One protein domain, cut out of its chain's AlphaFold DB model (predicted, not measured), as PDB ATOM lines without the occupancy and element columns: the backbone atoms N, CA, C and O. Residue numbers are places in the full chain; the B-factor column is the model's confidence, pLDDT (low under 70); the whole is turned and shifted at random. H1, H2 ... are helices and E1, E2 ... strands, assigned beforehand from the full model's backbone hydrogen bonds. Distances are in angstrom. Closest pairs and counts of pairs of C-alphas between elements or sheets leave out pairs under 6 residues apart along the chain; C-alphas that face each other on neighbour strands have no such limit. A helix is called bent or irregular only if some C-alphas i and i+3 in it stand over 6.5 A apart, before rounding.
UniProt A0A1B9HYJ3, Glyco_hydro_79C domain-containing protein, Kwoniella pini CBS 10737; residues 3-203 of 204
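Overview. This is residues 3 to 203 of the 204 residues of the protein "Glyco_hydro_79C domain-containing protein" of Kwoniella pini CBS 10737 (UniProt A0A1B9HYJ3). One eight-stranded sheet, curled like part of a barrel, folds back on itself: a larger leaf, E3 E4 E5 E12 E7, faces a smaller one, E11 E6, with E10 as the hinge. Helices H1 and H2 pack over the larger leaf, on its side away from the smaller; E1 and E2 lie close together beyond them, and the E8-E9 hairpin is apart from both helices. The 201 printed residues have two named helices and twelve named strands, in the order E1 H1 E2 H2, then E3 to E12; the class is mixed, with under half of the residues in named elements. The large sheet, E3 - E4 - E5 - E12 - E7 - E10 - E11 - E6, is all antiparallel. The whole is compact, with a radius of gyration of the C-alphas of 16.8 A and spans of 52 by 43 by 34 A.

Arrangement. E1, residues 3 to 5, and E2, residues 40 to 42, pair with no named strand; their closest C-alphas, Thr 5 and Phe 42, are 4.9 A apart. H1, residues 19 to 32, and H2, residues 63 to 74, touch, the closest C-alphas being Ala 22 and Pro 63 at 4.0 A, and run the same way at a steep tilt of 40 degrees. In both, every O i to N i+4 pair is within hydrogen-bond range. E3, residues 79 to 82, E4, residues 90 to 96, and E5, residues 105 to 110, form a meander of two hairpins, each strand the antiparallel neighbour of the one before; N 81 and O 94 are 2.9 A apart, N 107 and O 93 2.8 A. H1 is on the sheet at a height of 9.2 A, slantwise to the strands, at 46 degrees to E5 on the local plane. H2 is on it at 8.0 A, over E5 and along the strands, at 3 degrees to E5 on the local plane. E12, residues 197 to 202, follows E5 across the sheet (N 199 and O 108, 2.9 A), then E7, residues 138 to 145 (N 142 and O 200, 2.8 A). E10, residues 180 to 185, is staggered: residues 180 to 183 pair with E7 (N 141 and O 180, 2.8 A), and residues 184 to 185 with E11, residues 188 to 194, in a hairpin (N 185 and O 188, 2.9 A). E6, residues 124 to 129, is the edge strand beside E11 (N 127 and O 191, 2.9 A). In this folded sheet, bent back into two leaves, the closest C-alphas of E5 and E11, Asn 110 and Val 193, are 6.2 A apart. E8, residues 164 to 166, and E9, residues 173 to 175, form a hairpin, with N 165 and O 174 2.9 A apart.

Along the chain. E1 begins at C-alpha 3, (-48.954, 47.402, -12.283). H1 is 19.6 A long and H2 17.1 A; E7 is 21.6 A and E4 20.3 A. E12 ends at C-alpha 202, (-36.092, 20.638, -2.417).

Size, cuts and confidence. The two C-alphas farthest apart, Ser 46 and Glu 186, are 53.0 A apart. The printed part has no cut; the long links are E1 to H1, E2 to H2, E5 to E6 and E7 to E8. Mean pLDDT of the printed part is 92.7, and residues 47 to 48 are under 70.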
ATOM      1  N   ARG A   3     -49.301  46.238 -13.123       80.50
ATOM      2  CA  ARG A   3     -48.954  47.402 -12.283       80.50
ATOM      3  C   ARG A   3     -49.808  47.536 -11.021       80.50
ATOM      4  O   ARG A   3     -49.436  48.293 -10.135       80.50
ATOM      5  N   GLU A   4     -50.911  46.800 -10.953       86.00
ATOM      6  CA  GLU A   4     -51.781  46.706  -9.788       86.00
ATOM      7  C   GLU A   4     -52.542  45.375  -9.842       86.00
ATOM      8  O   GLU A   4     -53.136  45.048 -10.869       86.00
ATOM      9  N   THR A   5     -52.502  44.597  -8.764       90.12
ATOM     10  CA  THR A   5     -53.266  43.350  -8.614       90.12
ATOM     11  C   THR A   5     -53.566  43.075  -7.144       90.12
ATOM     12  O   THR A   5     -52.829  43.535  -6.270       90.12
ATOM     13  N   ASN A   6     -54.650  42.358  -6.848       90.56
ATOM     14  CA  ASN A   6     -54.891  41.741  -5.544       90.56
ATOM     15  C   ASN A   6     -56.048  40.727  -5.620       90.56
ATOM     16  O   ASN A   6     -56.661  40.562  -6.673       90.56
ATOM     17  N   SER A   7     -56.353  40.067  -4.504       86.06
ATOM     18  CA  SER A   7     -57.352  38.996  -4.401       86.06
ATOM     19  C   SER A   7     -58.787  39.441  -4.697       86.06
ATOM     20  O   SER A   7     -59.578  38.662  -5.224       86.06
ATOM     21  N   ALA A   8     -59.142  40.685  -4.373       86.44
ATOM     22  CA  ALA A   8     -60.449  41.267  -4.666       86.44
ATOM     23  C   ALA A   8     -60.375  42.798  -4.783       86.44
ATOM     24  O   ALA A   8     -59.507  43.449  -4.195       86.44
ATOM     25  N   THR A   9     -61.317  43.389  -5.521       81.56
ATOM     26  CA  THR A   9     -61.436  44.847  -5.675       81.56
ATOM     27  C   THR A   9     -62.047  45.507  -4.428       81.56
ATOM     28  O   THR A   9     -62.485  44.839  -3.489       81.56
ATOM     29  N   CYS A  10     -62.054  46.847  -4.386       80.81
ATOM     30  CA  CYS A  10     -62.730  47.644  -3.347       80.81
ATOM     31  C   CYS A  10     -62.297  47.334  -1.898       80.81
ATOM     32  O   CYS A  10     -63.108  47.377  -0.976       80.81
ATOM     33  N   GLY A  11     -61.022  47.003  -1.681       74.75
ATOM     34  CA  GLY A  11     -60.473  46.718  -0.347       74.75
ATOM     35  C   GLY A  11     -60.599  45.258   0.109       74.75
ATOM     36  O   GLY A  11     -59.997  44.899   1.120       74.75
ATOM     37  N   GLY A  12     -61.323  44.408  -0.630       75.38
ATOM     38  CA  GLY A  12     -61.271  42.950  -0.490       75.38
ATOM     39  C   GLY A  12     -61.902  42.347   0.775       75.38
ATOM     40  O   GLY A  12     -61.373  41.378   1.322       75.38
ATOM     41  N   GLY A  13     -63.015  42.890   1.269       78.75
ATOM     42  CA  GLY A  13     -63.665  42.415   2.500       78.75
ATOM     43  C   GLY A  13     -63.929  40.896   2.564       78.75
ATOM     44  O   GLY A  13     -64.238  40.249   1.565       78.75
ATOM     45  N   GLY A  14     -63.819  40.323   3.769       80.56
ATOM     46  CA  GLY A  14     -64.172  38.931   4.081       80.56
ATOM     47  C   GLY A  14     -63.095  37.896   3.746       80.56
ATOM     48  O   GLY A  14     -62.603  37.221   4.647       80.56
ATOM     49  N   ILE A  15     -62.723  37.770   2.472       87.62
ATOM     50  CA  ILE A  15     -61.865  36.670   1.983       87.62
ATOM     51  C   ILE A  15     -60.377  37.019   1.943       87.62
ATOM     52  O   ILE A  15     -59.525  36.146   2.099       87.62
ATOM     53  N   SER A  16     -60.044  38.294   1.768       92.88
ATOM     54  CA  SER A  16     -58.669  38.706   1.489       92.88
ATOM     55  C   SER A  16     -57.673  38.635   2.650       92.88
ATOM     56  O   SER A  16     -56.497  38.463   2.351       92.88
ATOM     57  N   PRO A  17     -58.059  38.709   3.942       93.31
ATOM     58  CA  PRO A  17     -57.089  38.599   5.031       93.31
ATOM     59  C   PRO A  17     -56.809  37.137   5.425       93.31
ATOM     60  O   PRO A  17     -56.195  36.891   6.464       93.31
ATOM     61  N   THR A  18     -57.302  36.164   4.649       96.50
ATOM     62  CA  THR A  18     -57.296  34.741   5.011       96.50
ATOM     63  C   THR A  18     -56.091  33.978   4.461       96.50
ATOM     64  O   THR A  18     -55.470  34.386   3.479       96.50
ATOM     65  N   SER A  19     -55.778  32.826   5.054       97.44
ATOM     66  CA  SER A  19     -54.763  31.895   4.540       97.44
ATOM     67  C   SER A  19     -55.051  31.421   3.116       97.44
ATOM     68  O   SER A  19     -54.118  31.237   2.344       97.44
ATOM     69  N   GLY A  20     -56.319  31.291   2.724       97.19
ATOM     70  CA  GLY A  20     -56.696  31.003   1.341       97.19
ATOM     71  C   GLY A  20     -56.223  32.089   0.372       97.19
ATOM     72  O   GLY A  20     -55.725  31.774  -0.705       97.19
ATOM     73  N   ALA A  21     -56.273  33.363   0.777       97.12
ATOM     74  CA  ALA A  21     -55.713  34.454  -0.020       97.12
ATOM     75  C   ALA A  21     -54.178  34.385  -0.110       97.12
ATOM     76  O   ALA A  21     -53.618  34.752  -1.137       97.12
ATOM     77  N   ALA A  22     -53.493  33.874   0.918       97.81
ATOM     78  CA  ALA A  22     -52.054  33.615   0.859       97.81
ATOM     79  C   ALA A  22     -51.708  32.557  -0.203       97.81
ATOM     80  O   ALA A  22     -50.768  32.741  -0.973       97.81
ATOM     81  N   ILE A  23     -52.495  31.481  -0.280       98.12
ATOM     82  CA  ILE A  23     -52.327  30.429  -1.293       98.12
ATOM     83  C   ILE A  23     -52.613  30.986  -2.689       98.12
ATOM     84  O   ILE A  23     -51.814  30.778  -3.596       98.12
ATOM     85  N   TRP A  24     -53.691  31.763  -2.840       96.56
ATOM     86  CA  TRP A  24     -54.005  32.444  -4.097       96.56
ATOM     87  C   TRP A  24     -52.872  33.378  -4.543       96.56
ATOM     88  O   TRP A  24     -52.499  33.360  -5.709       96.56
ATOM     89  N   ILE A  25     -52.278  34.155  -3.629       96.69
ATOM     90  CA  ILE A  25     -51.116  35.004  -3.943       96.69
ATOM     91  C   ILE A  25     -49.939  34.158  -4.415       96.69
ATOM     92  O   ILE A  25     -49.296  34.528  -5.395       96.69
ATOM     93  N   ALA A  26     -49.646  33.048  -3.733       97.31
ATOM     94  CA  ALA A  26     -48.529  32.189  -4.102       97.31
ATOM     95  C   ALA A  26     -48.699  31.624  -5.519       97.31
ATOM     96  O   ALA A  26     -47.805  31.769  -6.351       97.31
ATOM     97  N   ASP A  27     -49.870  31.057  -5.801       96.50
ATOM     98  CA  ASP A  27     -50.223  30.517  -7.113       96.50
ATOM     99  C   ASP A  27     -50.199  31.609  -8.200       96.50
ATOM    100  O   ASP A  27     -49.499  31.490  -9.204       96.50
ATOM    101  N   TYR A  28     -50.836  32.756  -7.942       94.75
ATOM    102  CA  TYR A  28     -50.849  33.900  -8.856       94.75
ATOM    103  C   TYR A  28     -49.442  34.421  -9.174       94.75
ATOM    104  O   TYR A  28     -49.151  34.797 -10.312       94.75
ATOM    105  N   MET A  29     -48.547  34.460  -8.182       94.81
ATOM    106  CA  MET A  29     -47.161  34.872  -8.397       94.81
ATOM    107  C   MET A  29     -46.394  33.871  -9.258       94.81
ATOM    108  O   MET A  29     -45.667  34.296 -10.154       94.81
ATOM    109  N   LEU A  30     -46.565  32.571  -9.017       94.50
ATOM    110  CA  LEU A  30     -45.881  31.518  -9.769       94.50
ATOM    111  C   LEU A  30     -46.365  31.436 -11.225       94.50
ATOM    112  O   LEU A  30     -45.546  31.226 -12.114       94.50
ATOM    113  N   GLN A  31     -47.650  31.696 -11.488       91.81
ATOM    114  CA  GLN A  31     -48.180  31.834 -12.854       91.81
ATOM    115  C   GLN A  31     -47.729  33.136 -13.526       91.81
ATOM    116  O   GLN A  31     -47.465  33.191 -14.728       91.81
ATOM    117  N   GLY A  32     -47.697  34.222 -12.752       88.25
ATOM    118  CA  GLY A  32     -47.479  35.563 -13.270       88.25
ATOM    119  C   GLY A  32     -46.020  35.879 -13.577       88.25
ATOM    120  O   GLY A  32     -45.775  36.725 -14.437       88.25
ATOM    121  N   VAL A  33     -45.061  35.258 -12.884       83.12
ATOM    122  CA  VAL A  33     -43.629  35.497 -13.099       83.12
ATOM    123  C   VAL A  33     -43.130  34.651 -14.266       83.12
ATOM    124  O   VAL A  33     -43.043  33.433 -14.190       83.12
ATOM    125  N   ASN A  34     -42.770  35.328 -15.349       80.19
ATOM    126  CA  ASN A  34     -42.196  34.730 -16.551       80.19
ATOM    127  C   ASN A  34     -41.270  35.758 -17.239       80.19
ATOM    128  O   ASN A  34     -41.226  36.915 -16.798       80.19
ATOM    129  N   PRO A  35     -40.532  35.387 -18.304       74.62
ATOM    130  CA  PRO A  35     -39.619  36.308 -18.986       74.62
ATOM    131  C   PRO A  35     -40.260  37.629 -19.455       74.62
ATOM    132  O   PRO A  35     -39.592  38.662 -19.452       74.62
ATOM    133  N   ASP A  36     -41.557  37.634 -19.774       77.81
ATOM    134  CA  ASP A  36     -42.298  38.827 -20.214       77.81
ATOM    135  C   ASP A  36     -42.867  39.655 -19.048       77.81
ATOM    136  O   ASP A  36     -43.322  40.799 -19.207       77.81
ATOM    137  N   ASN A  37     -42.858  39.094 -17.840       78.25
ATOM    138  CA  ASN A  37     -43.439  39.703 -16.663       78.25
ATOM    139  C   ASN A  37     -42.613  39.428 -15.403       78.25
ATOM    140  O   ASN A  37     -42.969  38.641 -14.532       78.25
ATOM    141  N   LEU A  38     -41.524  40.180 -15.278       79.50
ATOM    142  CA  LEU A  38     -40.555  40.045 -14.187       79.50
ATOM    143  C   LEU A  38     -41.033  40.603 -12.836       79.50
ATOM    144  O   LEU A  38     -40.339  40.459 -11.833       79.50
ATOM    145  N   ARG A  39     -42.151  41.345 -12.804       85.56
ATOM    146  CA  ARG A  39     -42.604  42.072 -11.606       85.56
ATOM    147  C   ARG A  39     -44.119  42.082 -11.483       85.56
ATOM    148  O   ARG A  39     -44.825  42.425 -12.433       85.56
ATOM    149  N   LEU A  40     -44.583  41.806 -10.270       89.62
ATOM    150  CA  LEU A  40     -45.973  41.922  -9.847       89.62
ATOM    151  C   LEU A  40     -46.070  42.970  -8.743       89.62
ATOM    152  O   LEU A  40     -45.279  42.958  -7.801       89.62
ATOM    153  N   TYR A  41     -47.036  43.874  -8.866       91.00
ATOM    154  CA  TYR A  41     -47.274  44.934  -7.891       91.00
ATOM    155  C   TYR A  41     -48.626  44.705  -7.222       91.00
ATOM    156  O   TYR A  41     -49.674  44.985  -7.806       91.00
ATOM    157  N   PHE A  42     -48.594  44.178  -5.998       92.56
ATOM    158  CA  PHE A  42     -49.803  43.968  -5.210       92.56
ATOM    159  C   PHE A  42     -50.268  45.281  -4.593       92.56
ATOM    160  O   PHE A  42     -49.500  45.937  -3.884       92.56
ATOM    161  N   HIS A  43     -51.519  45.658  -4.854       90.69
ATOM    162  CA  HIS A  43     -52.078  46.897  -4.332       90.69
ATOM    163  C   HIS A  43     -52.098  46.851  -2.804       90.69
ATOM    164  O   HIS A  43     -52.705  45.957  -2.212       90.69
ATOM    165  N   GLN A  44     -51.468  47.838  -2.178       87.50
ATOM    166  CA  GLN A  44     -51.593  48.101  -0.751       87.50
ATOM    167  C   GLN A  44     -52.409  49.387  -0.624       87.50
ATOM    168  O   GLN A  44     -52.002  50.434  -1.122       87.50
ATOM    169  N   GLY A  45     -53.600  49.280  -0.041       81.19
ATOM    170  CA  GLY A  45     -54.502  50.412   0.130       81.19
ATOM    171  C   GLY A  45     -54.101  51.283   1.319       81.19
ATOM    172  O   GLY A  45     -52.993  51.196   1.850       81.19
ATOM    173  N   SER A  46     -55.041  52.102   1.786       78.94
ATOM    174  CA  SER A  46     -54.873  52.844   3.036       78.94
ATOM    175  C   SER A  46     -54.577  51.876   4.181       78.94
ATOM    176  O   SER A  46     -55.398  51.010   4.488       78.94
ATOM    177  N   ILE A  47     -53.413  52.029   4.813       67.38
ATOM    178  CA  ILE A  47     -52.944  51.152   5.893       67.38
ATOM    179  C   ILE A  47     -54.023  51.070   6.986       67.38
ATOM    180  O   ILE A  47     -54.445  52.088   7.529       67.38
ATOM    181  N   GLY A  48     -54.483  49.852   7.290       63.28
ATOM    182  CA  GLY A  48     -55.554  49.597   8.266       63.28
ATOM    183  C   GLY A  48     -56.985  49.621   7.707       63.28
ATOM    184  O   GLY A  48     -57.909  49.276   8.436       63.28
ATOM    185  N   ASN A  49     -57.183  49.960   6.428       73.88
ATOM    186  CA  ASN A  49     -58.486  49.967   5.745       73.88
ATOM    187  C   ASN A  49     -58.448  49.208   4.400       73.88
ATOM    188  O   ASN A  49     -59.091  49.588   3.422       73.88
ATOM    189  N   CYS A  50     -57.654  48.140   4.337       80.94
ATOM    190  CA  CYS A  50     -57.550  47.237   3.194       80.94
ATOM    191  C   CYS A  50     -57.362  45.804   3.702       80.94
ATOM    192  O   CYS A  50     -56.350  45.482   4.317       80.94
ATOM    193  N   ALA A  51     -58.338  44.930   3.461       84.56
ATOM    194  CA  ALA A  51     -58.313  43.556   3.961       84.56
ATOM    195  C   ALA A  51     -57.368  42.650   3.156       84.56
ATOM    196  O   ALA A  51     -56.956  41.605   3.640       84.56
ATOM    197  N   TYR A  52     -57.022  43.052   1.931       87.06
ATOM    198  CA  TYR A  52     -56.033  42.376   1.090       87.06
ATOM    199  C   TYR A  52     -54.590  42.816   1.345       87.06
ATOM    200  O   TYR A  52     -53.664  42.340   0.682       87.06
ATOM    201  N   CYS A  53     -54.393  43.792   2.234       91.25
ATOM    202  CA  CYS A  53     -53.058  44.262   2.549       91.25
ATOM    203  C   CYS A  53     -52.292  43.180   3.289       91.25
ATOM    204  O   CYS A  53     -52.867  42.363   4.004       91.25
ATOM    205  N   TRP A  54     -50.983  43.162   3.097       92.25
ATOM    206  CA  TRP A  54     -50.123  42.153   3.714       92.25
ATOM    207  C   TRP A  54     -49.753  42.549   5.146       92.25
ATOM    208  O   TRP A  54     -49.499  41.694   5.989       92.25
ATOM    209  N   TRP A  55     -49.807  43.848   5.436       89.06
ATOM    210  CA  TRP A  55     -49.571  44.446   6.744       89.06
ATOM    211  C   TRP A  55     -50.476  45.665   6.960       89.06
ATOM    212  O   TRP A  55     -50.989  46.277   6.020       89.06
ATOM    213  N   GLY A  56     -50.676  46.012   8.225       86.69
ATOM    214  CA  GLY A  56     -51.382  47.195   8.701       86.69
ATOM    215  C   GLY A  56     -50.524  47.987   9.689       86.69
ATOM    216  O   GLY A  56     -49.325  47.768   9.806       86.69
ATOM    217  N   THR A  57     -51.141  48.902  10.437       82.69
ATOM    218  CA  THR A  57     -50.433  49.718  11.443       82.69
ATOM    219  C   THR A  57     -49.893  48.900  12.616       82.69
ATOM    220  O   THR A  57     -48.914  49.291  13.238       82.69
ATOM    221  N   SER A  58     -50.560  47.796  12.951       85.81
ATOM    222  CA  SER A  58     -50.259  46.968  14.127       85.81
ATOM    223  C   SER A  58     -50.617  45.495  13.913       85.81
ATOM    224  O   SER A  58     -50.859  44.773  14.875       85.81
ATOM    225  N   ASN A  59     -50.758  45.073  12.655       89.00
ATOM    226  CA  ASN A  59     -51.146  43.716  12.287       89.00
ATOM    227  C   ASN A  59     -50.394  43.274  11.034       89.00
ATOM    228  O   ASN A  59     -50.195  44.075  10.120       89.00
ATOM    229  N   LEU A  60     -50.082  41.985  10.963       92.62
ATOM    230  CA  LEU A  60     -49.670  41.311   9.741       92.62
ATOM    231  C   LEU A  60     -50.792  40.358   9.327       92.62
ATOM    232  O   LEU A  60     -51.480  39.779  10.168       92.62
ATOM    233  N   PHE A  61     -51.027  40.247   8.024       94.12
ATOM    234  CA  PHE A  61     -52.138  39.480   7.476       94.12
ATOM    235  C   PHE A  61     -51.624  38.251   6.732       94.12
ATOM    236  O   PHE A  61     -50.512  38.238   6.202       94.12
ATOM    237  N   ALA A  62     -52.463  37.219   6.647       96.19
ATOM    238  CA  ALA A  62     -52.099  35.954   6.018       96.19
ATOM    239  C   ALA A  62     -51.536  36.083   4.579       96.19
ATOM    240  O   ALA A  62     -50.571  35.374   4.293       96.19
ATOM    241  N   PRO A  63     -52.013  36.999   3.703       95.81
ATOM    242  CA  PRO A  63     -51.396  37.293   2.404       95.81
ATOM    243  C   PRO A  63     -49.866  37.408   2.378       95.81
ATOM    244  O   PRO A  63     -49.235  36.957   1.420       95.81
ATOM    245  N   TYR A  64     -49.258  37.946   3.442       96.00
ATOM    246  CA  TYR A  64     -47.805  38.061   3.568       96.00
ATOM    247  C   TYR A  64     -47.090  36.711   3.408       96.00
ATOM    248  O   TYR A  64     -46.026  36.634   2.799       96.00
ATOM    249  N   TYR A  65     -47.690  35.626   3.901       97.88
ATOM    250  CA  TYR A  65     -47.097  34.291   3.848       97.88
ATOM    251  C   TYR A  65     -47.032  33.721   2.436       97.88
ATOM    252  O   TYR A  65     -46.094  32.990   2.131       97.88
ATOM    253  N   GLY A  66     -47.991  34.069   1.571       97.19
ATOM    254  CA  GLY A  66     -47.966  33.678   0.162       97.19
ATOM    255  C   GLY A  66     -46.771  34.298  -0.554       97.19
ATOM    256  O   GLY A  66     -45.969  33.603  -1.177       97.19
ATOM    257  N   ALA A  67     -46.589  35.605  -0.360       95.44
ATOM    258  CA  ALA A  67     -45.451  36.335  -0.903       95.44
ATOM    259  C   ALA A  67     -44.113  35.855  -0.322       95.44
ATOM    260  O   ALA A  67     -43.139  35.679  -1.060       95.44
ATOM    261  N   TYR A  68     -44.064  35.606   0.989       96.44
ATOM    262  CA  TYR A  68     -42.872  35.095   1.660       96.44
ATOM    263  C   TYR A  68     -42.500  33.688   1.173       96.44
ATOM    264  O   TYR A  68     -41.320  33.423   0.936       96.44
ATOM    265  N   LEU A  69     -43.483  32.803   0.956       97.56
ATOM    266  CA  LEU A  69     -43.262  31.480   0.371       97.56
ATOM    267  C   LEU A  69     -42.647  31.579  -1.021       97.56
ATOM    268  O   LEU A  69     -41.610  30.964  -1.258       97.56
ATOM    269  N   VAL A  70     -43.236  32.371  -1.921       96.38
ATOM    270  CA  VAL A  70     -42.732  32.466  -3.299       96.38
ATOM    271  C   VAL A  70     -41.353  33.112  -3.336       96.38
ATOM    272  O   VAL A  70     -40.481  32.638  -4.060       96.38
ATOM    273  N   THR A  71     -41.111  34.128  -2.507       93.88
ATOM    274  CA  THR A  71     -39.783  34.750  -2.380       93.88
ATOM    275  C   THR A  71     -38.749  33.747  -1.858       93.88
ATOM    276  O   THR A  71     -37.648  33.658  -2.397       93.88
ATOM    277  N   SER A  72     -39.115  32.942  -0.856       94.06
ATOM    278  CA  SER A  72     -38.248  31.890  -0.310       94.06
ATOM    279  C   SER A  72     -37.952  30.799  -1.344       94.06
ATOM    280  O   SER A  72     -36.810  30.361  -1.469       94.06
ATOM    281  N   ALA A  73     -38.966  30.372  -2.105       96.00
ATOM    282  CA  ALA A  73     -38.828  29.365  -3.154       96.00
ATOM    283  C   ALA A  73     -37.969  29.876  -4.323       96.00
ATOM    284  O   ALA A  73     -37.113  29.150  -4.821       96.00
ATOM    285  N   SER A  74     -38.148  31.141  -4.708       92.94
ATOM    286  CA  SER A  74     -37.493  31.754  -5.873       92.94
ATOM    287  C   SER A  74     -36.067  32.241  -5.599       92.94
ATOM    288  O   SER A  74     -35.382  32.684  -6.516       92.94
ATOM    289  N   SER A  75     -35.587  32.175  -4.354       91.81
ATOM    290  CA  SER A  75     -34.207  32.548  -4.033       91.81
ATOM    291  C   SER A  75     -33.219  31.681  -4.821       91.81
ATOM    292  O   SER A  75     -33.206  30.459  -4.657       91.81
ATOM    293  N   GLY A  76     -32.390  32.321  -5.652       90.56
ATOM    294  CA  GLY A  76     -31.414  31.663  -6.531       90.56
ATOM    295  C   GLY A  76     -31.994  31.101  -7.836       90.56
ATOM    296  O   GLY A  76     -31.243  30.592  -8.657       90.56
ATOM    297  N   ILE A  77     -33.305  31.209  -8.056       92.94
ATOM    298  CA  ILE A  77     -33.991  30.632  -9.214       92.94
ATOM    299  C   ILE A  77     -33.987  31.616 -10.386       92.94
ATOM    300  O   ILE A  77     -34.192  32.816 -10.213       92.94
ATOM    301  N   SER A  78     -33.764  31.086 -11.586       91.69
ATOM    302  CA  SER A  78     -33.715  31.839 -12.845       91.69
ATOM    303  C   SER A  78     -34.955  31.636 -13.717       91.69
ATOM    304  O   SER A  78     -35.311  32.522 -14.492       91.69
ATOM    305  N   ASN A  79     -35.620  30.485 -13.586       91.56
ATOM    306  CA  ASN A  79     -36.764  30.119 -14.409       91.56
ATOM    307  C   ASN A  79     -37.793  29.307 -13.616       91.56
ATOM    308  O   ASN A  79     -37.433  28.508 -12.750       91.56
ATOM    309  N   ILE A  80     -39.068  29.495 -13.951       93.69
ATOM    310  CA  ILE A  80     -40.205  28.786 -13.364       93.69
ATOM    311  C   ILE A  80     -41.001  28.165 -14.512       93.69
ATOM    312  O   ILE A  80     -41.281  28.839 -15.502       93.69
ATOM    313  N   SER A  81     -41.364  26.892 -14.385       93.31
ATOM    314  CA  SER A  81     -42.262  26.206 -15.316       93.31
ATOM    315  C   SER A  81     -43.443  25.631 -14.555       93.31
ATOM    316  O   SER A  81     -43.244  24.897 -13.588       93.31
ATOM    317  N   ALA A  82     -44.661  25.908 -15.016       94.44
ATOM    318  CA  ALA A  82     -45.817  25.113 -14.616       94.44
ATOM    319  C   ALA A  82     -45.633  23.667 -15.110       94.44
ATOM    320  O   ALA A  82     -45.041  23.438 -16.172       94.44
ATOM    321  N   LEU A  83     -46.092  22.707 -14.314       93.12
ATOM    322  CA  LEU A  83     -46.046  21.269 -14.597       93.12
ATOM    323  C   LEU A  83     -47.442  20.673 -14.817       93.12
ATOM    324  O   LEU A  83     -47.567  19.480 -15.080       93.12
ATOM    325  N   ASP A  84     -48.480  21.491 -14.690       89.19
ATOM    326  CA  ASP A  84     -49.878  21.126 -14.833       89.19
ATOM    327  C   ASP A  84     -50.574  21.975 -15.910       89.19
ATOM    328  O   ASP A  84     -49.991  22.890 -16.493       89.19
ATOM    329  N   ASP A  85     -51.827  21.633 -16.201       88.12
ATOM    330  CA  ASP A  85     -52.673  22.296 -17.201       88.12
ATOM    331  C   ASP A  85     -53.734  23.221 -16.580       88.12
ATOM    332  O   ASP A  85     -54.620  23.711 -17.286       88.12
ATOM    333  N   TRP A  86     -53.657  23.444 -15.261       87.00
ATOM    334  CA  TRP A  86     -54.559  24.296 -14.480       87.00
ATOM    335  C   TRP A  86     -56.034  23.865 -14.537       87.00
ATOM    336  O   TRP A  86     -56.939  24.674 -14.320       87.00
ATOM    337  N   SER A  87     -56.303  22.590 -14.839       89.06
ATOM    338  CA  SER A  87     -57.667  22.049 -14.939       89.06
ATOM    339  C   SER A  87     -58.254  21.573 -13.605       89.06
ATOM    340  O   SER A  87     -59.445  21.255 -13.527       89.06
ATOM    341  N   THR A  88     -57.439  21.522 -12.549       95.00
ATOM    342  CA  THR A  88     -57.818  20.996 -11.231       95.00
ATOM    343  C   THR A  88     -57.578  22.022 -10.124       95.00
ATOM    344  O   THR A  88     -57.059  23.108 -10.359       95.00
ATOM    345  N   SER A  89     -57.949  21.679  -8.889       95.81
ATOM    346  CA  SER A  89     -57.602  22.452  -7.691       95.81
ATOM    347  C   SER A  89     -56.137  22.280  -7.256       95.81
ATOM    348  O   SER A  89     -55.729  22.825  -6.226       95.81
ATOM    349  N   LEU A  90     -55.339  21.524  -8.007       97.44
ATOM    350  CA  LEU A  90     -53.936  21.254  -7.731       97.44
ATOM    351  C   LEU A  90     -53.065  21.968  -8.754       97.44
ATOM    352  O   LEU A  90     -53.418  21.999  -9.928       97.44
ATOM    353  N   ALA A  91     -51.924  22.485  -8.302       97.19
ATOM    354  CA  ALA A  91     -50.926  23.089  -9.177       97.19
ATOM    355  C   ALA A  91     -49.516  22.641  -8.789       97.19
ATOM    356  O   ALA A  91     -49.238  22.348  -7.619       97.19
ATOM    357  N   ALA A  92     -48.620  22.596  -9.773       97.25
ATOM    358  CA  ALA A  92     -47.229  22.219  -9.572       97.25
ATOM    359  C   ALA A  92     -46.299  23.096 -10.414       97.25
ATOM    360  O   ALA A  92     -46.513  23.281 -11.608       97.25
ATOM    361  N   TYR A  93     -45.232  23.601  -9.796       97.12
ATOM    362  CA  TYR A  93     -44.262  24.483 -10.442       97.12
ATOM    363  C   TYR A  93     -42.843  23.977 -10.218       97.12
ATOM    364  O   TYR A  93     -42.416  23.821  -9.076       97.12
ATOM    365  N   ALA A  94     -42.093  23.767 -11.294       96.00
ATOM    366  CA  ALA A  94     -40.666  23.476 -11.260       96.00
ATOM    367  C   ALA A  94     -39.849  24.772 -11.307       96.00
ATOM    368  O   ALA A  94     -40.083  25.635 -12.155       96.00
ATOM    369  N   LEU A  95     -38.885  24.905 -10.398       96.06
ATOM    370  CA  LEU A  95     -38.031  26.080 -10.247       96.06
ATOM    371  C   LEU A  95     -36.577  25.689 -10.543       96.06
ATOM    372  O   LEU A  95     -36.011  24.814  -9.885       96.06
ATOM    373  N   TYR A  96     -35.968  26.365 -11.517       94.38
ATOM    374  CA  TYR A  96     -34.657  26.031 -12.077       94.38
ATOM    375  C   TYR A  96     -33.619  27.123 -11.820       94.38
ATOM    376  O   TYR A  96     -33.874  28.317 -12.016       94.38
ATOM    377  N   THR A  97     -32.408  26.711 -11.462       93.50
ATOM    378  CA  THR A  97     -31.220  27.567 -11.510       93.50
ATOM    379  C   THR A  97     -30.729  27.776 -12.936       93.50
ATOM    380  O   THR A  97     -31.116  27.067 -13.867       93.50
ATOM    381  N   GLU A  98     -29.906  28.806 -13.116       90.19
ATOM    382  CA  GLU A  98     -29.390  29.179 -14.428       90.19
ATOM    383  C   GLU A  98     -28.578  28.028 -15.039       90.19
ATOM    384  O   GLU A  98     -27.714  27.451 -14.381       90.19
ATOM    385  N   ASN A  99     -28.836  27.715 -16.311       87.69
ATOM    386  CA  ASN A  99     -28.172  26.642 -17.061       87.69
ATOM    387  C   ASN A  99     -28.383  25.216 -16.503       87.69
ATOM    388  O   ASN A  99     -27.624  24.309 -16.847       87.69
ATOM    389  N   CYS A 100     -29.423  24.994 -15.692       85.50
ATOM    390  CA  CYS A 100     -29.785  23.675 -15.170       85.50
ATOM    391  C   CYS A 100     -31.036  23.115 -15.860       85.50
ATOM    392  O   CYS A 100     -32.044  23.804 -16.003       85.50
ATOM    393  N   ASN A 101     -30.993  21.832 -16.228       85.38
ATOM    394  CA  ASN A 101     -32.135  21.113 -16.818       85.38
ATOM    395  C   ASN A 101     -32.947  20.317 -15.786       85.38
ATOM    396  O   ASN A 101     -33.964  19.715 -16.125       85.38
ATOM    397  N   THR A 102     -32.503  20.304 -14.531       88.94
ATOM    398  CA  THR A 102     -33.200  19.682 -13.402       88.94
ATOM    399  C   THR A 102     -33.676  20.773 -12.450       88.94
ATOM    400  O   THR A 102     -32.902  21.696 -12.169       88.94
ATOM    401  N   PRO A 103     -34.919  20.707 -11.951       93.62
ATOM    402  CA  PRO A 103     -35.391  21.680 -10.980       93.62
ATOM    403  C   PRO A 103     -34.611  21.547  -9.669       93.62
ATOM    404  O   PRO A 103     -34.350  20.436  -9.209       93.62
ATOM    405  N   GLU A 104     -34.268  22.681  -9.060       94.88
ATOM    406  CA  GLU A 104     -33.705  22.725  -7.701       94.88
ATOM    407  C   GLU A 104     -34.820  22.600  -6.656       94.88
ATOM    408  O   GLU A 104     -34.640  22.028  -5.577       94.88
ATOM    409  N   LYS A 105     -35.992  23.162  -6.980       96.81
ATOM    410  CA  LYS A 105     -37.178  23.144  -6.126       96.81
ATOM    411  C   LYS A 105     -38.422  22.870  -6.955       96.81
ATOM    412  O   LYS A 105     -38.517  23.281  -8.110       96.81
ATOM    413  N   VAL A 106     -39.411  22.251  -6.326       97.50
ATOM    414  CA  VAL A 106     -40.767  22.122  -6.858       97.50
ATOM    415  C   VAL A 106     -41.741  22.704  -5.841       97.50
ATOM    416  O   VAL A 106     -41.666  22.378  -4.659       97.50
ATOM    417  N   VAL A 107     -42.650  23.575  -6.275       98.38
ATOM    418  CA  VAL A 107     -43.749  24.072  -5.439       98.38
ATOM    419  C   VAL A 107     -45.017  23.316  -5.799       98.38
ATOM    420  O   VAL A 107     -45.405  23.301  -6.963       98.38
ATOM    421  N   LEU A 108     -45.659  22.704  -4.807       98.44
ATOM    422  CA  LEU A 108     -46.909  21.963  -4.966       98.44
ATOM    423  C   LEU A 108     -48.008  22.654  -4.169       98.44
ATOM    424  O   LEU A 108     -47.805  23.005  -3.004       98.44
ATOM    425  N   ILE A 109     -49.164  22.847  -4.791       98.50
ATOM    426  CA  ILE A 109     -50.274  23.618  -4.237       98.50
ATOM    427  C   ILE A 109     -51.526  22.753  -4.223       98.50
ATOM    428  O   ILE A 109     -51.889  22.171  -5.242       98.50
ATOM    429  N   ASN A 110     -52.214  22.722  -3.083       98.44
ATOM    430  CA  ASN A 110     -53.554  22.166  -2.970       98.44
ATOM    431  C   ASN A 110     -54.547  23.267  -2.569       98.44
ATOM    432  O   ASN A 110     -54.608  23.689  -1.408       98.44
ATOM    433  N   THR A 111     -55.336  23.724  -3.544       97.44
ATOM    434  CA  THR A 111     -56.346  24.777  -3.362       97.44
ATOM    435  C   THR A 111     -57.705  24.252  -2.899       97.44
ATOM    436  O   THR A 111     -58.617  25.056  -2.692       97.44
ATOM    437  N   ASP A 112     -57.854  22.938  -2.663       97.50
ATOM    438  CA  ASP A 112     -59.065  22.387  -2.052       97.50
ATOM    439  C   ASP A 112     -59.367  23.143  -0.751       97.50
ATOM    440  O   ASP A 112     -58.510  23.321   0.126       97.50
ATOM    441  N   CYS A 113     -60.600  23.621  -0.620       95.25
ATOM    442  CA  CYS A 113     -60.976  24.485   0.487       95.25
ATOM    443  C   CYS A 113     -61.218  23.661   1.760       95.25
ATOM    444  O   CYS A 113     -62.128  22.835   1.812       95.25
ATOM    445  N   TYR A 114     -60.448  23.935   2.818       97.50
ATOM    446  CA  TYR A 114     -60.689  23.420   4.167       97.50
ATOM    447  C   TYR A 114     -61.093  24.562   5.117       97.50
ATOM    448  O   TYR A 114     -60.240  25.126   5.812       97.50
ATOM    449  N   PRO A 115     -62.376  24.968   5.134       95.88
ATOM    450  CA  PRO A 115     -62.850  26.067   5.971       95.88
ATOM    451  C   PRO A 115     -63.031  25.650   7.438       95.88
ATOM    452  O   PRO A 115     -63.161  24.474   7.772       95.88
ATOM    453  N   ASN A 116     -63.130  26.642   8.323       94.00
ATOM    454  CA  ASN A 116     -63.410  26.460   9.756       94.00
ATOM    455  C   ASN A 116     -64.809  25.905  10.083       94.00
ATOM    456  O   ASN A 116     -65.116  25.672  11.249       94.00
ATOM    457  N   THR A 117     -65.663  25.716   9.078       94.06
ATOM    458  CA  THR A 117     -66.980  25.080   9.210       94.06
ATOM    459  C   THR A 117     -66.937  23.571   8.972       94.06
ATOM    460  O   THR A 117     -67.953  22.902   9.152       94.06
ATOM    461  N   THR A 118     -65.800  23.026   8.532       90.38
ATOM    462  CA  THR A 118     -65.652  21.594   8.259       90.38
ATOM    463  C   THR A 118     -65.639  20.794   9.559       90.38
ATOM    464  O   THR A 118     -64.933  21.134  10.505       90.38
ATOM    465  N   THR A 119     -66.404  19.703   9.595       90.81
ATOM    466  CA  THR A 119     -66.501  18.788  10.747       90.81
ATOM    467  C   THR A 119     -65.745  17.474  10.539       90.81
ATOM    468  O   THR A 119     -65.623  16.678  11.468       90.81
ATOM    469  N   THR A 120     -65.230  17.238   9.331       92.75
ATOM    470  CA  THR A 120     -64.406  16.076   8.982       92.75
ATOM    471  C   THR A 120     -62.912  16.384   9.098       92.75
ATOM    472  O   THR A 120     -62.488  17.544   9.147       92.75
ATOM    473  N   GLY A 121     -62.091  15.328   9.103       94.25
ATOM    474  CA  GLY A 121     -60.642  15.467   8.955       94.25
ATOM    475  C   GLY A 121     -60.283  16.216   7.668       94.25
ATOM    476  O   GLY A 121     -61.014  16.142   6.677       94.25
ATOM    477  N   ARG A 122     -59.175  16.965   7.698       97.44
ATOM    478  CA  ARG A 122     -58.645  17.645   6.510       97.44
ATOM    479  C   ARG A 122     -58.218  16.584   5.484       97.44
ATOM    480  O   ARG A 122     -57.470  15.696   5.866       97.44
ATOM    481  N   PRO A 123     -58.685  16.620   4.229       97.50
ATOM    482  CA  PRO A 123     -58.191  15.697   3.215       97.50
ATOM    483  C   PRO A 123     -56.792  16.098   2.729       97.50
ATOM    484  O   PRO A 123     -56.326  17.217   2.963       97.50
ATOM    485  N   SER A 124     -56.124  15.178   2.040       98.06
ATOM    486  CA  SER A 124     -54.852  15.410   1.356       98.06
ATOM    487  C   SER A 124     -54.883  14.844  -0.058       98.06
ATOM    488  O   SER A 124     -55.709  13.993  -0.386       98.06
ATOM    489  N   GLN A 125     -53.984  15.356  -0.893       98.12
ATOM    490  CA  GLN A 125     -53.722  14.867  -2.241       98.12
ATOM    491  C   GLN A 125     -52.262  14.433  -2.313       98.12
ATOM    492  O   GLN A 125     -51.390  15.068  -1.713       98.12
ATOM    493  N   THR A 126     -51.992  13.347  -3.028       98.06
ATOM    494  CA  THR A 126     -50.631  12.837  -3.214       98.06
ATOM    495  C   THR A 126     -50.107  13.258  -4.575       98.06
ATOM    496  O   THR A 126     -50.690  12.920  -5.601       98.06
ATOM    497  N   PHE A 127     -48.973  13.949  -4.574       97.69
ATOM    498  CA  PHE A 127     -48.208  14.263  -5.771       97.69
ATOM    499  C   PHE A 127     -47.120  13.210  -5.950       97.69
ATOM    500  O   PHE A 127     -46.370  12.926  -5.012       97.69
ATOM    501  N   ASP A 128     -47.045  12.634  -7.147       96.50
ATOM    502  CA  ASP A 128     -45.991  11.699  -7.531       96.50
ATOM    503  C   ASP A 128     -44.903  12.459  -8.298       96.50
ATOM    504  O   ASP A 128     -45.111  12.904  -9.430       96.50
ATOM    505  N   LEU A 129     -43.768  12.684  -7.639       95.06
ATOM    506  CA  LEU A 129     -42.612  13.357  -8.215       95.06
ATOM    507  C   LEU A 129     -41.643  12.305  -8.731       95.06
ATOM    508  O   LEU A 129     -41.001  11.635  -7.933       95.06
ATOM    509  N   SER A 130     -41.498  12.201 -10.047       93.88
ATOM    510  CA  SER A 130     -40.531  11.309 -10.691       93.88
ATOM    511  C   SER A 130     -39.351  12.090 -11.280       93.88
ATOM    512  O   SER A 130     -39.384  13.316 -11.387       93.88
ATOM    513  N   GLY A 131     -38.284  11.379 -11.654       91.12
ATOM    514  CA  GLY A 131     -37.101  11.984 -12.275       91.12
ATOM    515  C   GLY A 131     -36.122  12.624 -11.284       91.12
ATOM    516  O   GLY A 131     -35.319  13.462 -11.681       91.12
ATOM    517  N   LEU A 132     -36.157  12.220 -10.009       91.75
ATOM    518  CA  LEU A 132     -35.265  12.719  -8.949       91.75
ATOM    519  C   LEU A 132     -33.842  12.130  -9.010       91.75
ATOM    520  O   LEU A 132     -32.968  12.542  -8.250       91.75
ATOM    521  N   GLY A 133     -33.606  11.181  -9.919       86.06
ATOM    522  CA  GLY A 133     -32.339  10.466 -10.068       86.06
ATOM    523  C   GLY A 133     -32.160   9.334  -9.052       86.06
ATOM    524  O   GLY A 133     -32.707   9.362  -7.951       86.06
ATOM    525  N   ASP A 134     -31.371   8.327  -9.423       84.25
ATOM    526  CA  ASP A 134     -31.224   7.086  -8.641       84.25
ATOM    527  C   ASP A 134     -30.422   7.271  -7.337       84.25
ATOM    528  O   ASP A 134     -30.556   6.500  -6.375       84.25
ATOM    529  N   ASP A 135     -29.600   8.319  -7.280       88.06
ATOM    530  CA  ASP A 135     -28.763   8.646  -6.124       88.06
ATOM    531  C   ASP A 135     -29.517   9.438  -5.046       88.06
ATOM    532  O   ASP A 135     -29.108   9.432  -3.882       88.06
ATOM    533  N   CYS A 136     -30.645  10.067  -5.390       91.88
ATOM    534  CA  CYS A 136     -31.473  10.785  -4.429       91.88
ATOM    535  C   CYS A 136     -32.217   9.786  -3.532       91.88
ATOM    536  O   CYS A 136     -32.874   8.867  -4.019       91.88
ATOM    537  N   LYS A 137     -32.080   9.929  -2.207       94.88
ATOM    538  CA  LYS A 137     -32.687   9.013  -1.217       94.88
ATOM    539  C   LYS A 137     -33.853   9.627  -0.460       94.88
ATOM    540  O   LYS A 137     -34.725   8.902   0.005       94.88
ATOM    541  N   SER A 138     -33.875  10.947  -0.336       96.56
ATOM    542  CA  SER A 138     -34.983  11.678   0.260       96.56
ATOM    543  C   SER A 138     -34.983  13.124  -0.213       96.56
ATOM    544  O   SER A 138     -33.936  13.691  -0.527       96.56
ATOM    545  N   VAL A 139     -36.167  13.729  -0.226       97.44
ATOM    546  CA  VAL A 139     -36.359  15.156  -0.502       97.44
ATOM    547  C   VAL A 139     -36.829  15.875   0.755       97.44
ATOM    548  O   VAL A 139     -37.597  15.332   1.554       97.44
ATOM    549  N   LYS A 140     -36.375  17.119   0.939       97.69
ATOM    550  CA  LYS A 140     -36.850  17.990   2.024       97.69
ATOM    551  C   LYS A 140     -38.133  18.680   1.588       97.69
ATOM    552  O   LYS A 140     -38.227  19.145   0.457       97.69
ATOM    553  N   VAL A 141     -39.084  18.812   2.504       98.25
ATOM    554  CA  VAL A 141     -40.386  19.430   2.253       98.25
ATOM    555  C   VAL A 141     -40.647  20.513   3.296       98.25
ATOM    556  O   VAL A 141     -40.689  20.240   4.497       98.25
ATOM    557  N   LYS A 142     -40.837  21.755   2.843       98.25
ATOM    558  CA  LYS A 142     -41.179  22.908   3.684       98.25
ATOM    559  C   LYS A 142     -42.616  23.336   3.411       98.25
ATOM    560  O   LYS A 142     -42.968  23.627   2.277       98.25
ATOM    561  N   GLN A 143     -43.437  23.379   4.453       98.00
ATOM    562  CA  GLN A 143     -44.893  23.481   4.335       98.00
ATOM    563  C   GLN A 143     -45.402  24.862   4.765       98.00
ATOM    564  O   GLN A 143     -45.126  25.279   5.888       98.00
ATOM    565  N   LEU A 144     -46.162  25.546   3.906       98.62
ATOM    566  CA  LEU A 144     -47.038  26.656   4.283       98.62
ATOM    567  C   LEU A 144     -48.412  26.106   4.651       98.62
ATOM    568  O   LEU A 144     -49.124  25.598   3.788       98.62
ATOM    569  N   THR A 145     -48.799  26.246   5.916       98.06
ATOM    570  CA  THR A 145     -50.097  25.774   6.406       98.06
ATOM    571  C   THR A 145     -50.670  26.693   7.481       98.06
ATOM    572  O   THR A 145     -49.962  27.493   8.094       98.06
ATOM    573  N   ALA A 146     -51.971  26.566   7.715       98.00
ATOM    574  CA  ALA A 146     -52.729  27.227   8.774       98.00
ATOM    575  C   ALA A 146     -53.862  26.293   9.238       98.00
ATOM    576  O   ALA A 146     -54.150  25.321   8.533       98.00
ATOM    577  N   PRO A 147     -54.556  26.569  10.360       97.00
ATOM    578  CA  PRO A 147     -55.665  25.727  10.823       97.00
ATOM    579  C   PRO A 147     -56.788  25.533   9.791       97.00
ATOM    580  O   PRO A 147     -57.324  24.433   9.665       97.00
ATOM    581  N   PHE A 148     -57.096  26.564   8.998       97.44
ATOM    582  CA  PHE A 148     -58.145  26.566   7.973       97.44
ATOM    583  C   PHE A 148     -57.769  27.466   6.788       97.44
ATOM    584  O   PHE A 148     -56.978  28.397   6.934       97.44
ATOM    585  N   ALA A 149     -58.426  27.276   5.642       97.31
ATOM    586  CA  ALA A 149     -58.417  28.241   4.539       97.31
ATOM    587  C   ALA A 149     -58.854  29.636   5.006       97.31
ATOM    588  O   ALA A 149     -58.294  30.645   4.595       97.31
ATOM    589  N   THR A 150     -59.841  29.695   5.903       96.94
ATOM    590  CA  THR A 150     -60.402  30.942   6.435       96.94
ATOM    591  C   THR A 150     -59.602  31.522   7.603       96.94
ATOM    592  O   THR A 150     -60.030  32.516   8.186       96.94
ATOM    593  N   SER A 151     -58.452  30.930   7.954       97.44
ATOM    594  CA  SER A 151     -57.621  31.397   9.063       97.44
ATOM    595  C   SER A 151     -57.096  32.810   8.842       97.44
ATOM    596  O   SER A 151     -56.643  33.144   7.752       97.44
ATOM    597  N   GLN A 152     -57.151  33.630   9.889       95.69
ATOM    598  CA  GLN A 152     -56.669  35.008   9.882       95.69
ATOM    599  C   GLN A 152     -55.642  35.220  10.998       95.69
ATOM    600  O   GLN A 152     -55.936  34.996  12.176       95.69
ATOM    601  N   GLN A 153     -54.450  35.697  10.637       94.62
ATOM    602  CA  GLN A 153     -53.356  35.893  11.589       94.62
ATOM    603  C   GLN A 153     -53.718  36.875  12.714       94.62
ATOM    604  O   GLN A 153     -53.472  36.595  13.885       94.62
ATOM    605  N   GLN A 154     -54.336  38.006  12.386       91.94
ATOM    606  CA  GLN A 154     -54.721  39.023  13.365       91.94
ATOM    607  C   GLN A 154     -55.772  38.529  14.375       91.94
ATOM    608  O   GLN A 154     -55.992  39.171  15.396       91.94
ATOM    609  N   LEU A 155     -56.408  37.380  14.109       93.38
ATOM    610  CA  LEU A 155     -57.327  36.696  15.026       93.38
ATOM    611  C   LEU A 155     -56.653  35.535  15.783       93.38
ATOM    612  O   LEU A 155     -57.336  34.723  16.403       93.38
ATOM    613  N   GLY A 156     -55.323  35.423  15.715       94.38
ATOM    614  CA  GLY A 156     -54.539  34.368  16.365       94.38
ATOM    615  C   GLY A 156     -54.520  33.031  15.619       94.38
ATOM    616  O   GLY A 156     -53.974  32.054  16.126       94.38
ATOM    617  N   GLN A 157     -55.094  32.958  14.415       96.12
ATOM    618  CA  GLN A 157     -55.079  31.758  13.572       96.12
ATOM    619  C   GLN A 157     -53.875  31.816  12.627       96.12
ATOM    620  O   GLN A 157     -54.008  31.938  11.411       96.12
ATOM    621  N   THR A 158     -52.691  31.823  13.230       95.38
ATOM    622  CA  THR A 158     -51.433  32.193  12.584       95.38
ATOM    623  C   THR A 158     -50.971  31.131  11.578       95.38
ATOM    624  O   THR A 158     -50.760  29.981  11.974       95.38
ATOM    625  N   PRO A 159     -50.783  31.483  10.291       97.88
ATOM    626  CA  PRO A 159     -50.127  30.608   9.324       97.88
ATOM    627  C   PRO A 159     -48.658  30.375   9.697       97.88
ATOM    628  O   PRO A 159     -48.048  31.193  10.382       97.88
ATOM    629  N   THR A 160     -48.070  29.288   9.209       98.06
ATOM    630  CA  THR A 160     -46.643  28.972   9.383       98.06
ATOM    631  C   THR A 160     -46.040  28.549   8.052       98.06
ATOM    632  O   THR A 160     -46.700  27.838   7.301       98.06
ATOM    633  N   LEU A 161     -44.787  28.926   7.778       98.06
ATOM    634  CA  LEU A 161     -43.976  28.355   6.699       98.06
ATOM    635  C   LEU A 161     -42.813  27.561   7.300       98.06
ATOM    636  O   LEU A 161     -41.842  28.137   7.787       98.06
ATOM    637  N   GLY A 162     -42.903  26.232   7.274       97.38
ATOM    638  CA  GLY A 162     -41.914  25.345   7.893       97.38
ATOM    639  C   GLY A 162     -41.786  25.576   9.398       97.38
ATOM    640  O   GLY A 162     -40.678  25.578   9.918       97.38
ATOM    641  N   GLY A 163     -42.893  25.844  10.096       97.19
ATOM    642  CA  GLY A 163     -42.894  26.125  11.540       97.19
ATOM    643  C   GLY A 163     -42.505  27.556  11.939       97.19
ATOM    644  O   GLY A 163     -42.527  27.871  13.128       97.19
ATOM    645  N   VAL A 164     -42.195  28.432  10.976       97.94
ATOM    646  CA  VAL A 164     -41.906  29.854  11.220       97.94
ATOM    647  C   VAL A 164     -43.146  30.710  10.967       97.94
ATOM    648  O   VAL A 164     -43.809  30.561   9.937       97.94
ATOM    649  N   SER A 165     -43.415  31.631  11.889       97.31
ATOM    650  CA  SER A 165     -44.474  32.645  11.823       97.31
ATOM    651  C   SER A 165     -43.900  34.047  12.002       97.31
ATOM    652  O   SER A 165     -42.718  34.194  12.307       97.31
ATOM    653  N   PHE A 166     -44.724  35.084  11.829       96.44
ATOM    654  CA  PHE A 166     -44.285  36.477  11.933       96.44
ATOM    655  C   PHE A 166     -45.098  37.257  12.951       96.44
ATOM    656  O   PHE A 166     -46.322  37.136  13.016       96.44
ATOM    657  N   ASP A 167     -44.411  38.063  13.753       94.62
ATOM    658  CA  ASP A 167     -45.048  38.929  14.737       94.62
ATOM    659  C   ASP A 167     -45.918  40.001  14.061       94.62
ATOM    660  O   ASP A 167     -45.533  40.596  13.053       94.62
ATOM    661  N   ASN A 168     -47.084  40.276  14.648       91.56
ATOM    662  CA  ASN A 168     -48.083  41.186  14.083       91.56
ATOM    663  C   ASN A 168     -47.607  42.633  13.946       91.56
ATOM    664  O   ASN A 168     -48.100  43.350  13.081       91.56
ATOM    665  N   THR A 169     -46.699  43.083  14.812       89.50
ATOM    666  CA  THR A 169     -46.298  44.495  14.863       89.50
ATOM    667  C   THR A 169     -44.936  44.708  14.223       89.50
ATOM    668  O   THR A 169     -44.722  45.678  13.505       89.50
ATOM    669  N   THR A 170     -44.003  43.799  14.486       90.94
ATOM    670  CA  THR A 170     -42.601  43.939  14.084       90.94
ATOM    671  C   THR A 170     -42.268  43.199  12.797       90.94
ATOM    672  O   THR A 170     -41.199  43.428  12.241       90.94
ATOM    673  N   CYS A 171     -43.148  42.307  12.329       89.50
ATOM    674  CA  CYS A 171     -42.872  41.368  11.239       89.50
ATOM    675  C   CYS A 171     -41.650  40.467  11.503       89.50
ATOM    676  O   CYS A 171     -41.155  39.813  10.586       89.50
ATOM    677  N   ASN A 172     -41.155  40.411  12.745       94.38
ATOM    678  CA  ASN A 172     -40.036  39.555  13.101       94.38
ATOM    679  C   ASN A 172     -40.468  38.094  13.030       94.38
ATOM    680  O   ASN A 172     -41.521  37.717  13.554       94.38
ATOM    681  N   ALA A 173     -39.634  37.276  12.395       95.62
ATOM    682  CA  ALA A 173     -39.826  35.840  12.358       95.62
ATOM    683  C   ALA A 173     -39.672  35.244  13.765       95.62
ATOM    684  O   ALA A 173     -38.752  35.599  14.506       95.62
ATOM    685  N   PHE A 174     -40.547  34.311  14.120       95.81
ATOM    686  CA  PHE A 174     -40.455  33.516  15.339       95.81
ATOM    687  C   PHE A 174     -40.856  32.063  15.074       95.81
ATOM    688  O   PHE A 174     -41.513  31.749  14.080       95.81
ATOM    689  N   GLY A 175     -40.465  31.173  15.984       95.25
ATOM    690  CA  GLY A 175     -40.562  29.727  15.793       95.25
ATOM    691  C   GLY A 175     -39.234  29.126  15.338       95.25
ATOM    692  O   GLY A 175     -38.221  29.818  15.236       95.25
ATOM    693  N   GLN A 176     -39.237  27.818  15.104       95.19
ATOM    694  CA  GLN A 176     -38.066  27.080  14.643       95.19
ATOM    695  C   GLN A 176     -38.346  26.541  13.248       95.19
ATOM    696  O   GLN A 176     -39.369  25.894  13.020       95.19
ATOM    697  N   GLU A 177     -37.422  26.799  12.323       95.50
ATOM    698  CA  GLU A 177     -37.517  26.234  10.986       95.50
ATOM    699  C   GLU A 177     -37.450  24.706  11.051       95.50
ATOM    700  O   GLU A 177     -36.590  24.113  11.706       95.50
ATOM    701  N   SER A 178     -38.393  24.078  10.363       96.50
ATOM    702  CA  SER A 178     -38.573  22.640  10.312       96.50
ATOM    703  C   SER A 178     -38.915  22.195   8.897       96.50
ATOM    704  O   SER A 178     -39.561  22.907   8.121       96.50
ATOM    705  N   PHE A 179     -38.471  20.984   8.581       97.50
ATOM    706  CA  PHE A 179     -38.702  20.319   7.310       97.50
ATOM    707  C   PHE A 179     -39.292  18.943   7.584       97.50
ATOM    708  O   PHE A 179     -38.890  18.259   8.528       97.50
ATOM    709  N   LYS A 180     -40.228  18.538   6.733       97.06
ATOM    710  CA  LYS A 180     -40.602  17.136   6.566       97.06
ATOM    711  C   LYS A 180     -39.683  16.508   5.519       97.06
ATOM    712  O   LYS A 180     -38.991  17.218   4.788       97.06
ATOM    713  N   TYR A 181     -39.683  15.186   5.454       97.19
ATOM    714  CA  TYR A 181     -38.916  14.427   4.475       97.19
ATOM    715  C   TYR A 181     -39.847  13.444   3.777       97.19
ATOM    716  O   TYR A 181     -40.722  12.873   4.427       97.19
ATOM    717  N   ALA A 182     -39.660  13.274   2.472       97.50
ATOM    718  CA  ALA A 182     -40.275  12.198   1.709       97.50
ATOM    719  C   ALA A 182     -39.165  11.308   1.151       97.50
ATOM    720  O   ALA A 182     -38.190  11.814   0.588       97.50
ATOM    721  N   ASP A 183     -39.302  10.001   1.346       97.12
ATOM    722  CA  ASP A 183     -38.339   9.029   0.846       97.12
ATOM    723  C   ASP A 183     -38.441   8.918  -0.677       97.12
ATOM    724  O   ASP A 183     -39.530   8.997  -1.256       97.12
ATOM    725  N   VAL A 184     -37.290   8.727  -1.316       97.06
ATOM    726  CA  VAL A 184     -37.182   8.510  -2.756       97.06
ATOM    727  C   VAL A 184     -36.917   7.031  -3.002       97.06
ATOM    728  O   VAL A 184     -35.953   6.462  -2.488       97.06
ATOM    729  N   SER A 185     -37.767   6.416  -3.816       94.88
ATOM    730  CA  SER A 185     -37.620   5.041  -4.283       94.88
ATOM    731  C   SER A 185     -37.720   5.032  -5.798       94.88
ATOM    732  O   SER A 185     -38.643   5.619  -6.353       94.88
ATOM    733  N   GLU A 186     -36.771   4.374  -6.468       92.69
ATOM    734  CA  GLU A 186     -36.750   4.266  -7.938       92.69
ATOM    735  C   GLU A 186     -36.847   5.646  -8.624       92.69
ATOM    736  O   GLU A 186     -37.630   5.865  -9.548       92.69
ATOM    737  N   GLY A 187     -36.095   6.621  -8.098       93.88
ATOM    738  CA  GLY A 187     -36.068   7.990  -8.615       93.88
ATOM    739  C   GLY A 187     -37.380   8.765  -8.452       93.88
ATOM    740  O   GLY A 187     -37.540   9.801  -9.102       93.88
ATOM    741  N   SER A 188     -38.307   8.284  -7.613       95.62
ATOM    742  CA  SER A 188     -39.610   8.911  -7.387       95.62
ATOM    743  C   SER A 188     -39.930   9.102  -5.901       95.62
ATOM    744  O   SER A 188     -39.556   8.279  -5.067       95.62
ATOM    745  N   ALA A 189     -40.634  10.181  -5.560       96.94
ATOM    746  CA  ALA A 189     -41.113  10.480  -4.212       96.94
ATOM    747  C   ALA A 189     -42.599  10.826  -4.222       96.94
ATOM    748  O   ALA A 189     -43.080  11.571  -5.075       96.94
ATOM    749  N   LYS A 190     -43.316  10.344  -3.205       97.81
ATOM    750  CA  LYS A 190     -44.713  10.708  -2.966       97.81
ATOM    751  C   LYS A 190     -44.782  11.797  -1.911       97.81
ATOM    752  O   LYS A 190     -44.336  11.596  -0.783       97.81
ATOM    753  N   VAL A 191     -45.358  12.939  -2.271       98.25
ATOM    754  CA  VAL A 191     -45.514  14.086  -1.372       98.25
ATOM    755  C   VAL A 191     -46.997  14.337  -1.140       98.25
ATOM    756  O   VAL A 191     -47.746  14.621  -2.071       98.25
ATOM    757  N   GLU A 192     -47.428  14.224   0.111       98.19
ATOM    758  CA  GLU A 192     -48.794  14.560   0.505       98.19
ATOM    759  C   GLU A 192     -48.925  16.058   0.779       98.19
ATOM    760  O   GLU A 192     -48.176  16.623   1.580       98.19
ATOM    761  N   VAL A 193     -49.917  16.684   0.151       98.50
ATOM    762  CA  VAL A 193     -50.260  18.093   0.350       98.50
ATOM    763  C   VAL A 193     -51.712  18.173   0.792       98.50
ATOM    764  O   VAL A 193     -52.632  17.752   0.083       98.50
ATOM    765  N   TRP A 194     -51.922  18.680   2.002       98.31
ATOM    766  CA  TRP A 194     -53.252  18.751   2.600       98.31
ATOM    767  C   TRP A 194     -54.082  19.865   1.960       98.31
ATOM    768  O   TRP A 194     -53.534  20.817   1.415       98.31
ATOM    769  N   SER A 195     -55.409  19.775   2.022       98.44
ATOM    770  CA  SER A 195     -56.279  20.842   1.521       98.44
ATOM    771  C   SER A 195     -55.936  22.186   2.171       98.44
ATOM    772  O   SER A 195     -55.791  22.272   3.395       98.44
ATOM    773  N   SER A 196     -55.859  23.239   1.353       98.12
ATOM    774  CA  SER A 196     -55.461  24.590   1.766       98.12
ATOM    775  C   SER A 196     -54.022  24.649   2.283       98.12
ATOM    776  O   SER A 196     -53.745  25.190   3.358       98.12
ATOM    777  N   GLU A 197     -53.108  24.092   1.494       98.38
ATOM    778  CA  GLU A 197     -51.687  24.010   1.809       98.38
ATOM    779  C   GLU A 197     -50.821  24.206   0.563       98.38
ATOM    780  O   GLU A 197     -51.228  23.913  -0.563       98.38
ATOM    781  N   VAL A 198     -49.599  24.690   0.782       98.75
ATOM    782  CA  VAL A 198     -48.547  24.766  -0.236       98.75
ATOM    783  C   VAL A 198     -47.277  24.165   0.341       98.75
ATOM    784  O   VAL A 198     -46.937  24.432   1.494       98.75
ATOM    785  N   VAL A 199     -46.534  23.396  -0.450       98.62
ATOM    786  CA  VAL A 199     -45.223  22.882  -0.046       98.62
ATOM    787  C   VAL A 199     -44.141  23.251  -1.052       98.62
ATOM    788  O   VAL A 199     -44.372  23.261  -2.256       98.62
ATOM    789  N   ILE A 200     -42.943  23.533  -0.542       98.62
ATOM    790  CA  ILE A 200     -41.702  23.610  -1.314       98.62
ATOM    791  C   ILE A 200     -40.965  22.291  -1.103       98.62
ATOM    792  O   ILE A 200     -40.602  21.957   0.028       98.62
ATOM    793  N   VAL A 201     -40.733  21.559  -2.181       98.25
ATOM    794  CA  VAL A 201     -39.909  20.354  -2.216       98.25
ATOM    795  C   VAL A 201     -38.534  20.737  -2.745       98.25
ATOM    796  O   VAL A 201     -38.438  21.346  -3.805       98.25
ATOM    797  N   TYR A 202     -37.479  20.406  -2.009       96.56
ATOM    798  CA  TYR A 202     -36.092  20.638  -2.417       96.56
ATOM    799  C   TYR A 202     -35.555  19.347  -3.031       96.56
ATOM    800  O   TYR A 202     -35.514  18.320  -2.348       96.56
ATOM    801  N   THR A 203     -35.198  19.402  -4.313       91.44
ATOM    802  CA  THR A 203     -34.885  18.228  -5.145       91.44
ATOM    803  C   THR A 203     -33.394  18.059  -5.436       91.44
ATOM    804  O   THR A 203     -32.997  16.987  -5.887       91.44
TER     805      THR A 203